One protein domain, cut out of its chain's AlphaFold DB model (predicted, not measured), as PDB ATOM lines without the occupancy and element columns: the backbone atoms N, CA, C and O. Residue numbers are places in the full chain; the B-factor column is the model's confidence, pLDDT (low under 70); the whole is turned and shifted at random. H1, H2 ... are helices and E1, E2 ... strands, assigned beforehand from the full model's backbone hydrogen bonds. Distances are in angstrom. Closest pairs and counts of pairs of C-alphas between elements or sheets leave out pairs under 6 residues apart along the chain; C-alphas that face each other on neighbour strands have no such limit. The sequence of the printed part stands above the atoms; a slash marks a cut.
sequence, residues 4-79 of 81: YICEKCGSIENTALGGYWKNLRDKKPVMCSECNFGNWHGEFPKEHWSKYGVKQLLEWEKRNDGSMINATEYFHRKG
ATOM      1  N   TYR A   4     148.581 235.288 157.605       97.88
ATOM      2  CA  TYR A   4     148.723 236.687 157.200       97.88
ATOM      3  C   TYR A   4     147.451 237.194 156.517       97.88
ATOM      4  O   TYR A   4     146.639 236.414 156.017       97.88
ATOM      5  N   ILE A   5     147.301 238.514 156.471       98.12
ATOM      6  CA  ILE A   5     146.217 239.211 155.783       98.12
ATOM      7  C   ILE A   5     146.681 239.562 154.366       98.12
ATOM      8  O   ILE A   5     147.706 240.218 154.175       98.12
ATOM      9  N   CYS A   6     145.912 239.148 153.361       97.81
ATOM     10  CA  CYS A   6     146.117 239.538 151.971       97.81
ATOM     11  C   CYS A   6     145.958 241.055 151.806       97.81
ATOM     12  O   CYS A   6     144.891 241.604 152.081       97.81
ATOM     13  N   GLU A   7     146.971 241.731 151.263       97.25
ATOM     14  CA  GLU A   7     146.946 243.190 151.087       97.25
ATOM     15  C   GLU A   7     145.889 243.668 150.077       97.25
ATOM     16  O   GLU A   7     145.386 244.792 150.174       97.25
ATOM     17  N   LYS A   8     145.536 242.804 149.115       96.81
ATOM     18  CA  LYS A   8     144.584 243.117 148.043       96.81
ATOM     19  C   LYS A   8     143.131 242.984 148.492       96.81
ATOM     20  O   LYS A   8     142.347 243.898 148.263       96.81
ATOM     21  N   CYS A   9     142.767 241.850 149.090       97.19
ATOM     22  CA  CYS A   9     141.367 241.521 149.386       97.19
ATOM     23  C   CYS A   9     141.048 241.372 150.875       97.19
ATOM     24  O   CYS A   9     139.887 241.176 151.210       97.19
ATOM     25  N   GLY A  10     142.044 241.413 151.765       97.62
ATOM     26  CA  GLY A  10     141.829 241.263 153.201       97.62
ATOM     27  C   GLY A  10     141.495 239.840 153.674       97.62
ATOM     28  O   GLY A  10     141.192 239.637 154.851       97.62
ATOM     29  N   SER A  11     141.531 238.837 152.793       97.75
ATOM     30  CA  SER A  11     141.408 237.439 153.216       97.75
ATOM     31  C   SER A  11     142.613 237.009 154.048       97.75
ATOM     32  O   SER A  11     143.746 237.379 153.738       97.75
ATOM     33  N   ILE A  12     142.357 236.218 155.083       97.44
ATOM     34  CA  ILE A  12     143.374 235.593 155.921       97.44
ATOM     35  C   ILE A  12     143.799 234.285 155.263       97.44
ATOM     36  O   ILE A  12     142.954 233.476 154.894       97.44
ATOM     37  N   GLU A  13     145.101 234.088 155.117       96.69
ATOM     38  CA  GLU A  13     145.683 232.952 154.408       96.69
ATOM     39  C   GLU A  13     146.879 232.389 155.180       96.69
ATOM     40  O   GLU A  13     147.541 233.087 155.957       96.69
ATOM     41  N   ASN A  14     147.183 231.115 154.946       96.06
ATOM     42  CA  ASN A  14     148.385 230.490 155.470       96.06
ATOM     43  C   ASN A  14     149.607 230.850 154.615       96.06
ATOM     44  O   ASN A  14     149.593 230.730 153.386       96.06
ATOM     45  N   THR A  15     150.704 231.250 155.258       96.00
ATOM     46  CA  THR A  15     151.965 231.584 154.568       96.00
ATOM     47  C   THR A  15     152.501 230.456 153.679       96.00
ATOM     48  O   THR A  15     153.209 230.746 152.717       96.00
ATOM     49  N   ALA A  16     152.147 229.195 153.955       94.62
ATOM     50  CA  ALA A  16     152.531 228.032 153.157       94.62
ATOM     51  C   ALA A  16     151.697 227.831 151.874       94.62
ATOM     52  O   ALA A  16     152.140 227.117 150.981       94.62
ATOM     53  N   LEU A  17     150.504 228.432 151.779       94.44
ATOM     54  CA  LEU A  17     149.520 228.134 150.724       94.44
ATOM     55  C   LEU A  17     149.314 229.287 149.737       94.44
ATOM     56  O   LEU A  17     148.842 229.081 148.620       94.44
ATOM     57  N   GLY A  18     149.678 230.509 150.127       91.31
ATOM     58  CA  GLY A  18     149.556 231.687 149.272       91.31
ATOM     59  C   GLY A  18     150.880 232.214 148.720       91.31
ATOM     60  O   GLY A  18     151.915 231.554 148.718       91.31
ATOM     61  N   GLY A  19     150.847 233.460 148.246       92.94
ATOM     62  CA  GLY A  19     151.996 234.138 147.651       92.94
ATOM     63  C   GLY A  19     152.973 234.761 148.647       92.94
ATOM     64  O   GLY A  19     153.890 235.446 148.203       92.94
ATOM     65  N   TYR A  20     152.779 234.567 149.959       95.88
ATOM     66  CA  TYR A  20     153.455 235.329 151.015       95.88
ATOM     67  C   TYR A  20     154.975 235.397 150.834       95.88
ATOM     68  O   TYR A  20     155.515 236.474 150.595       95.88
ATOM     69  N   TRP A  21     155.666 234.253 150.871       95.00
ATOM     70  CA  TRP A  21     157.133 234.215 150.841       95.00
ATOM     71  C   TRP A  21     157.723 234.740 149.532       95.00
ATOM     72  O   TRP A  21     158.716 235.467 149.545       95.00
ATOM     73  N   LYS A  22     157.098 234.402 148.399       95.25
ATOM     74  CA  LYS A  22     157.527 234.875 147.078       95.25
ATOM     75  C   LYS A  22     157.386 236.393 146.973       95.25
ATOM     76  O   LYS A  22     158.335 237.062 146.580       95.25
ATOM     77  N   ASN A  23     156.229 236.931 147.351       96.25
ATOM     78  CA  ASN A  23     155.955 238.359 147.228       96.25
ATOM     79  C   ASN A  23     156.787 239.170 148.222       96.25
ATOM     80  O   ASN A  23     157.348 240.188 147.829       96.25
ATOM     81  N   LEU A  24     156.960 238.678 149.452       95.06
ATOM     82  CA  LEU A  24     157.833 239.303 150.443       95.06
ATOM     83  C   LEU A  24     159.277 239.408 149.928       95.06
ATOM     84  O   LEU A  24     159.865 240.487 149.960       95.06
ATOM     85  N   ARG A  25     159.826 238.312 149.383       96.69
ATOM     86  CA  ARG A  25     161.170 238.295 148.779       96.69
ATOM     87  C   ARG A  25     161.285 239.267 147.606       96.69
ATOM     88  O   ARG A  25     162.277 239.982 147.495       96.69
ATOM     89  N   ASP A  26     160.268 239.302 146.751       96.94
ATOM     90  CA  ASP A  26     160.236 240.148 145.557       96.94
ATOM     91  C   ASP A  26     159.837 241.611 145.875       96.94
ATOM     92  O   ASP A  26     159.685 242.411 144.950       96.94
ATOM     93  N   LYS A  27     159.655 241.974 147.158       95.50
ATOM     94  CA  LYS A  27     159.169 243.288 147.628       95.50
ATOM     95  C   LYS A  27     157.843 243.716 146.979       95.50
ATOM     96  O   LYS A  27     157.635 244.884 146.653       95.50
ATOM     97  N   LYS A  28     156.946 242.755 146.776       95.62
ATOM     98  CA  LYS A  28     155.589 242.938 146.246       95.62
ATOM     99  C   LYS A  28     154.557 242.811 147.373       95.62
ATOM    100  O   LYS A  28     154.847 242.156 148.373       95.62
ATOM    101  N   PRO A  29     153.338 243.360 147.202       95.56
ATOM    102  CA  PRO A  29     152.253 243.165 148.162       95.56
ATOM    103  C   PRO A  29     152.019 241.681 148.453       95.56
ATOM    104  O   PRO A  29     151.944 240.870 147.521       95.56
ATOM    105  N   VAL A  30     151.885 241.307 149.727       96.25
ATOM    106  CA  VAL A  30     151.595 239.911 150.084       96.25
ATOM    107  C   VAL A  30     150.145 239.575 149.735       96.25
ATOM    108  O   VAL A  30     149.206 240.272 150.120       96.25
ATOM    109  N   MET A  31     149.948 238.515 148.950       96.75
ATOM    110  CA  MET A  31     148.645 238.156 148.385       96.75
ATOM    111  C   MET A  31     148.282 236.711 148.709       96.75
ATOM    112  O   MET A  31     149.139 235.831 148.621       96.75
ATOM    113  N   CYS A  32     147.002 236.470 149.019       97.12
ATOM    114  CA  CYS A  32     146.464 235.119 149.177       97.12
ATOM    115  C   CYS A  32     146.545 234.310 147.877       97.12
ATOM    116  O   CYS A  32     146.769 234.866 146.797       97.12
ATOM    117  N   SER A  33     146.332 232.999 147.987       96.31
ATOM    118  CA  SER A  33     146.335 232.064 146.856       96.31
ATOM    119  C   SER A  33     145.455 232.538 145.692       96.31
ATOM    120  O   SER A  33     145.927 232.657 144.563       96.31
ATOM    121  N   GLU A  34     144.220 232.944 145.977       97.00
ATOM    122  CA  GLU A  34     143.273 233.410 144.960       97.00
ATOM    123  C   GLU A  34     143.724 234.707 144.276       97.00
ATOM    124  O   GLU A  34     143.694 234.814 143.053       97.00
ATOM    125  N   CYS A  35     144.202 235.691 145.041       97.12
ATOM    126  CA  CYS A  35     144.658 236.958 144.472       97.12
ATOM    127  C   CYS A  35     145.946 236.823 143.655       97.12
ATOM    128  O   CYS A  35     146.168 237.637 142.759       97.12
ATOM    129  N   ASN A  36     146.786 235.841 143.987       95.06
ATOM    130  CA  ASN A  36     148.095 235.654 143.372       95.06
ATOM    131  C   ASN A  36     148.071 234.668 142.192       95.06
ATOM    132  O   ASN A  36     148.819 234.849 141.234       95.06
ATOM    133  N   PHE A  37     147.236 233.629 142.267       93.25
ATOM    134  CA  PHE A  37     147.211 232.505 141.320       93.25
ATOM    135  C   PHE A  37     145.846 232.299 140.644       93.25
ATOM    136  O   PHE A  37     145.732 231.473 139.743       93.25
ATOM    137  N   GLY A  38     144.813 233.038 141.058       95.12
ATOM    138  CA  GLY A  38     143.472 233.007 140.467       95.12
ATOM    139  C   GLY A  38     142.481 232.056 141.141       95.12
ATOM    140  O   GLY A  38     141.289 232.182 140.889       95.12
ATOM    141  N   ASN A  39     142.931 231.151 142.018       94.94
ATOM    142  CA  ASN A  39     142.064 230.208 142.730       94.94
ATOM    143  C   ASN A  39     142.459 230.090 144.205       94.94
ATOM    144  O   ASN A  39     143.643 230.138 144.543       94.94
ATOM    145  N   TRP A  40     141.465 229.927 145.076       95.88
ATOM    146  CA  TRP A  40     141.690 229.602 146.483       95.88
ATOM    147  C   TRP A  40     142.223 228.171 146.619       95.88
ATOM    148  O   TRP A  40     141.745 227.271 145.932       95.88
ATOM    149  N   HIS A  41     143.194 227.950 147.503       90.38
ATOM    150  CA  HIS A  41     143.858 226.647 147.648       90.38
ATOM    151  C   HIS A  41     142.942 225.535 148.211       90.38
ATOM    152  O   HIS A  41     143.188 224.364 147.953       90.38
ATOM    153  N   GLY A  42     141.897 225.879 148.973       90.94
ATOM    154  CA  GLY A  42     140.844 224.941 149.400       90.94
ATOM    155  C   GLY A  42     141.079 224.164 150.704       90.94
ATOM    156  O   GLY A  42     140.123 223.608 151.229       90.94
ATOM    157  N   GLU A  43     142.287 224.172 151.275       90.81
ATOM    158  CA  GLU A  43     142.598 223.462 152.541       90.81
ATOM    159  C   GLU A  43     141.853 224.035 153.762       90.81
ATOM    160  O   GLU A  43     141.607 223.325 154.732       90.81
ATOM    161  N   PHE A  44     141.486 225.322 153.726       91.75
ATOM    162  CA  PHE A  44     140.787 226.013 154.812       91.75
ATOM    163  C   PHE A  44     139.690 226.933 154.262       91.75
ATOM    164  O   PHE A  44     139.807 227.412 153.126       91.75
ATOM    165  N   PRO A  45     138.638 227.233 155.050       93.69
ATOM    166  CA  PRO A  45     137.652 228.239 154.681       93.69
ATOM    167  C   PRO A  45     138.307 229.598 154.436       93.69
ATOM    168  O   PRO A  45     139.164 230.045 155.196       93.69
ATOM    169  N   LYS A  46     137.862 230.284 153.386       95.94
ATOM    170  CA  LYS A  46     138.289 231.652 153.098       95.94
ATOM    171  C   LYS A  46     137.605 232.619 154.060       95.94
ATOM    172  O   LYS A  46     136.416 232.903 153.923       95.94
ATOM    173  N   GLU A  47     138.366 233.158 155.003       96.81
ATOM    174  CA  GLU A  47     137.872 234.125 155.987       96.81
ATOM    175  C   GLU A  47     138.463 235.514 155.741       96.81
ATOM    176  O   GLU A  47     139.608 235.661 155.319       96.81
ATOM    177  N   HIS A  48     137.670 236.557 155.981       97.81
ATOM    178  CA  HIS A  48     138.109 237.947 155.869       97.81
ATOM    179  C   HIS A  48     138.461 238.507 157.251       97.81
ATOM    180  O   HIS A  48     137.787 238.184 158.233       97.81
ATOM    181  N   TRP A  49     139.467 239.386 157.335       97.62
ATOM    182  CA  TRP A  49     139.926 239.967 158.608       97.62
ATOM    183  C   TRP A  49     138.794 240.627 159.414       97.62
ATOM    184  O   TRP A  49     138.794 240.592 160.645       97.62
ATOM    185  N   SER A  50     137.784 241.180 158.734       97.06
ATOM    186  CA  SER A  50     136.652 241.857 159.381       97.06
ATOM    187  C   SER A  50     135.787 240.933 160.239       97.06
ATOM    188  O   SER A  50     135.077 241.431 161.105       97.06
ATOM    189  N   LYS A  51     135.847 239.609 160.031       97.88
ATOM    190  CA  LYS A  51     135.146 238.630 160.874       97.88
ATOM    191  C   LYS A  51     135.636 238.668 162.327       97.88
ATOM    192  O   LYS A  51     134.849 238.436 163.236       97.88
ATOM    193  N   TYR A  52     136.919 238.957 162.529       96.69
ATOM    194  CA  TYR A  52     137.567 238.997 163.845       96.69
ATOM    195  C   TYR A  52     137.740 240.426 164.363       96.69
ATOM    196  O   TYR A  52     137.691 240.674 165.563       96.69
ATOM    197  N   GLY A  53     137.925 241.379 163.448       96.94
ATOM    198  CA  GLY A  53     138.110 242.786 163.781       96.94
ATOM    199  C   GLY A  53     139.549 243.147 164.160       96.94
ATOM    200  O   GLY A  53     140.372 242.309 164.521       96.94
ATOM    201  N   VAL A  54     139.852 244.442 164.067       97.44
ATOM    202  CA  VAL A  54     141.217 244.986 164.165       97.44
ATOM    203  C   VAL A  54     141.878 244.653 165.506       97.44
ATOM    204  O   VAL A  54     142.977 244.112 165.529       97.44
ATOM    205  N   LYS A  55     141.193 244.913 166.630       97.56
ATOM    206  CA  LYS A  55     141.755 244.720 167.981       97.56
ATOM    207  C   LYS A  55     142.226 243.281 168.213       97.56
ATOM    208  O   LYS A  55     143.364 243.076 168.620       97.56
ATOM    209  N   GLN A  56     141.378 242.310 167.885       97.62
ATOM    210  CA  GLN A  56     141.662 240.890 168.081       97.62
ATOM    211  C   GLN A  56     142.849 240.418 167.234       97.62
ATOM    212  O   GLN A  56     143.698 239.672 167.714       97.62
ATOM    213  N   LEU A  57     142.942 240.870 165.982       97.62
ATOM    214  CA  LEU A  57     144.027 240.467 165.085       97.62
ATOM    215  C   LEU A  57     145.382 241.052 165.513       97.62
ATOM    216  O   LEU A  57     146.388 240.352 165.427       97.62
ATOM    217  N   LEU A  58     145.406 242.277 166.050       97.88
ATOM    218  CA  LEU A  58     146.615 242.845 166.664       97.88
ATOM    219  C   LEU A  58     147.028 242.086 167.930       97.88
ATOM    220  O   LEU A  58     148.214 241.906 168.189       97.88
ATOM    221  N   GLU A  59     146.070 241.643 168.746       97.75
ATOM    222  CA  GLU A  59     146.366 240.808 169.917       97.75
ATOM    223  C   GLU A  59     146.944 239.450 169.522       97.75
ATOM    224  O   GLU A  59     147.806 238.931 170.227       97.75
ATOM    225  N   TRP A  60     146.495 238.877 168.405       97.38
ATOM    226  CA  TRP A  60     147.039 237.628 167.877       97.38
ATOM    227  C   TRP A  60     148.470 237.788 167.379       97.38
ATOM    228  O   TRP A  60     149.316 236.978 167.741       97.38
ATOM    229  N   GLU A  61     148.763 238.862 166.651       97.56
ATOM    230  CA  GLU A  61     150.129 239.174 166.215       97.56
ATOM    231  C   GLU A  61     151.087 239.341 167.406       97.56
ATOM    232  O   GLU A  61     152.188 238.789 167.408       97.56
ATOM    233  N   LYS A  62     150.639 240.006 168.482       97.38
ATOM    234  CA  LYS A  62     151.425 240.192 169.718       97.38
ATOM    235  C   LYS A  62     151.822 238.889 170.418       97.38
ATOM    236  O   LYS A  62     152.775 238.904 171.194       97.38
ATOM    237  N   ARG A  63     151.125 237.772 170.173       96.19
ATOM    238  CA  ARG A  63     151.485 236.458 170.745       96.19
ATOM    239  C   ARG A  63     152.794 235.921 170.180       96.19
ATOM    240  O   ARG A  63     153.397 235.056 170.808       96.19
ATOM    241  N   ASN A  64     153.223 236.429 169.021       93.69
ATOM    242  CA  ASN A  64     154.451 236.024 168.345       93.69
ATOM    243  C   ASN A  64     154.528 234.502 168.080       93.69
ATOM    244  O   ASN A  64     155.599 233.903 168.108       93.69
ATOM    245  N   ASP A  65     153.379 233.865 167.822       95.88
ATOM    246  CA  ASP A  65     153.233 232.428 167.527       95.88
ATOM    247  C   ASP A  65     153.040 232.142 166.019       95.88
ATOM    248  O   ASP A  65     152.744 231.016 165.602       95.88
ATOM    249  N   GLY A  66     153.203 233.176 165.188       94.94
ATOM    250  CA  GLY A  66     152.935 233.151 163.752       94.94
ATOM    251  C   GLY A  66     151.496 233.518 163.376       94.94
ATOM    252  O   GLY A  66     151.169 233.528 162.192       94.94
ATOM    253  N   SER A  67     150.617 233.828 164.325       96.44
ATOM    254  CA  SER A  67     149.269 234.299 164.005       96.44
ATOM    255  C   SER A  67     149.294 235.740 163.503       96.44
ATOM    256  O   SER A  67     149.843 236.609 164.170       96.44
ATOM    257  N   MET A  68     148.649 236.006 162.365       96.56
ATOM    258  CA  MET A  68     148.436 237.365 161.840       96.56
ATOM    259  C   MET A  68     149.712 238.212 161.725       96.56
ATOM    260  O   MET A  68     149.731 239.372 162.119       96.56
ATOM    261  N   ILE A  69     150.767 237.640 161.149       97.38
ATOM    262  CA  ILE A  69     152.143 238.178 161.159       97.38
ATOM    263  C   ILE A  69     152.340 239.558 160.513       97.38
ATOM    264  O   ILE A  69     153.444 240.091 160.562       97.38
ATOM    265  N   ASN A  70     151.327 240.084 159.829       97.06
ATOM    266  CA  ASN A  70     151.361 241.394 159.187       97.06
ATOM    267  C   ASN A  70     150.175 242.284 159.590       97.06
ATOM    268  O   ASN A  70     149.871 243.235 158.871       97.06
ATOM    269  N   ALA A  71     149.461 241.973 160.677       97.62
ATOM    270  CA  ALA A  71     148.267 242.718 161.069       97.62
ATOM    271  C   ALA A  71     148.569 244.195 161.343       97.62
ATOM    272  O   ALA A  71     147.889 245.057 160.784       97.62
ATOM    273  N   THR A  72     149.591 244.501 162.143       97.56
ATOM    274  CA  THR A  72     149.966 245.882 162.485       97.56
ATOM    275  C   THR A  72     150.285 246.673 161.223       97.56
ATOM    276  O   THR A  72     149.716 247.742 160.999       97.56
ATOM    277  N   GLU A  73     151.142 246.127 160.358       96.44
ATOM    278  CA  GLU A  73     151.519 246.785 159.108       96.44
ATOM    279  C   GLU A  73     150.315 246.972 158.174       96.44
ATOM    280  O   GLU A  73     150.110 248.056 157.619       96.44
ATOM    281  N   TYR A  74     149.494 245.932 158.017       97.19
ATOM    282  CA  TYR A  74     148.308 245.966 157.172       97.19
ATOM    283  C   TYR A  74     147.318 247.041 157.638       97.19
ATOM    284  O   TYR A  74     146.861 247.848 156.826       97.19
ATOM    285  N   PHE A  75     147.000 247.092 158.936       97.62
ATOM    286  CA  PHE A  75     146.025 248.047 159.459       97.62
ATOM    287  C   PHE A  75     146.544 249.484 159.463       97.62
ATOM    288  O   PHE A  75     145.771 250.386 159.142       97.62
ATOM    289  N   HIS A  76     147.841 249.693 159.714       97.00
ATOM    290  CA  HIS A  76     148.462 251.013 159.598       97.00
ATOM    291  C   HIS A  76     148.353 251.540 158.158       97.00
ATOM    292  O   HIS A  76     147.907 252.661 157.921       97.00
ATOM    293  N   ARG A  77     148.650 250.699 157.155       94.81
ATOM    294  CA  ARG A  77     148.492 251.057 155.731       94.81
ATOM    295  C   ARG A  77     147.039 251.339 155.330       94.81
ATOM    296  O   ARG A  77     146.808 252.055 154.359       94.81
ATOM    297  N   LYS A  78     146.058 250.767 156.036       93.50
ATOM    298  CA  LYS A  78     144.623 251.010 155.807       93.50
ATOM    299  C   LYS A  78     144.060 252.183 156.623       93.50
ATOM    300  O   LYS A  78     142.883 252.484 156.453       93.50
ATOM    301  N   GLY A  79     144.856 252.830 157.481       93.88
ATOM    302  CA  GLY A  79     144.392 253.908 158.363       93.88
ATOM    303  C   GLY A  79     143.387 253.437 159.420       93.88
ATOM    304  O   GLY A  79     142.494 254.187 159.804       93.88
TER     305      GLY A  79
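Overview. This is residues 4 to 79 of the 81 residues of an uncharacterized protein of Blautia sp. An249 (UniProt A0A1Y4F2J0). Helices H3 and H4 pair steeply on one side, small helices H1 and H2 lie among loops on the other, and strand E1 is near the middle. Short antiparallel pairings tie residues 4 to 5 and 47 to 48 to E1. The printed part has 76 residues, with E1, H1, H2, H3, H4 in order: mostly helix, under half in named elements, compact, radius of gyration of the C-alphas 11.6 A, spans 30 by 27 by 24 A.

Along the chain. Find C-alpha 54 at (141.217, 244.986, 164.165); H3 runs 12.6 A to residue 62. H4, residues 71 to 77, 9.9 A, ends at (148.492, 251.057, 155.731). E1 is residues 11 to 14, 10.1 A; H1 20 to 25, 8.6 A; H2 33 to 37, 5.6 A.

Arrangement. H3 and H4 touch, closest at C-alphas 58 and 71, 5.8 A, a steep tilt of 53 degrees, opposite ways. E1 pairs with no named strand; C-alphas 13 and 33, the closest of E1 and H2, are 7.6 A apart. In the four helices every O i to N i+4 pair is within hydrogen-bond range.

Size, cuts and confidence. Farthest apart are C-alphas 38 and 63, 31.5 A. The link H2 to H3 is long; there is no cut, and no printed residue is under pLDDT 70.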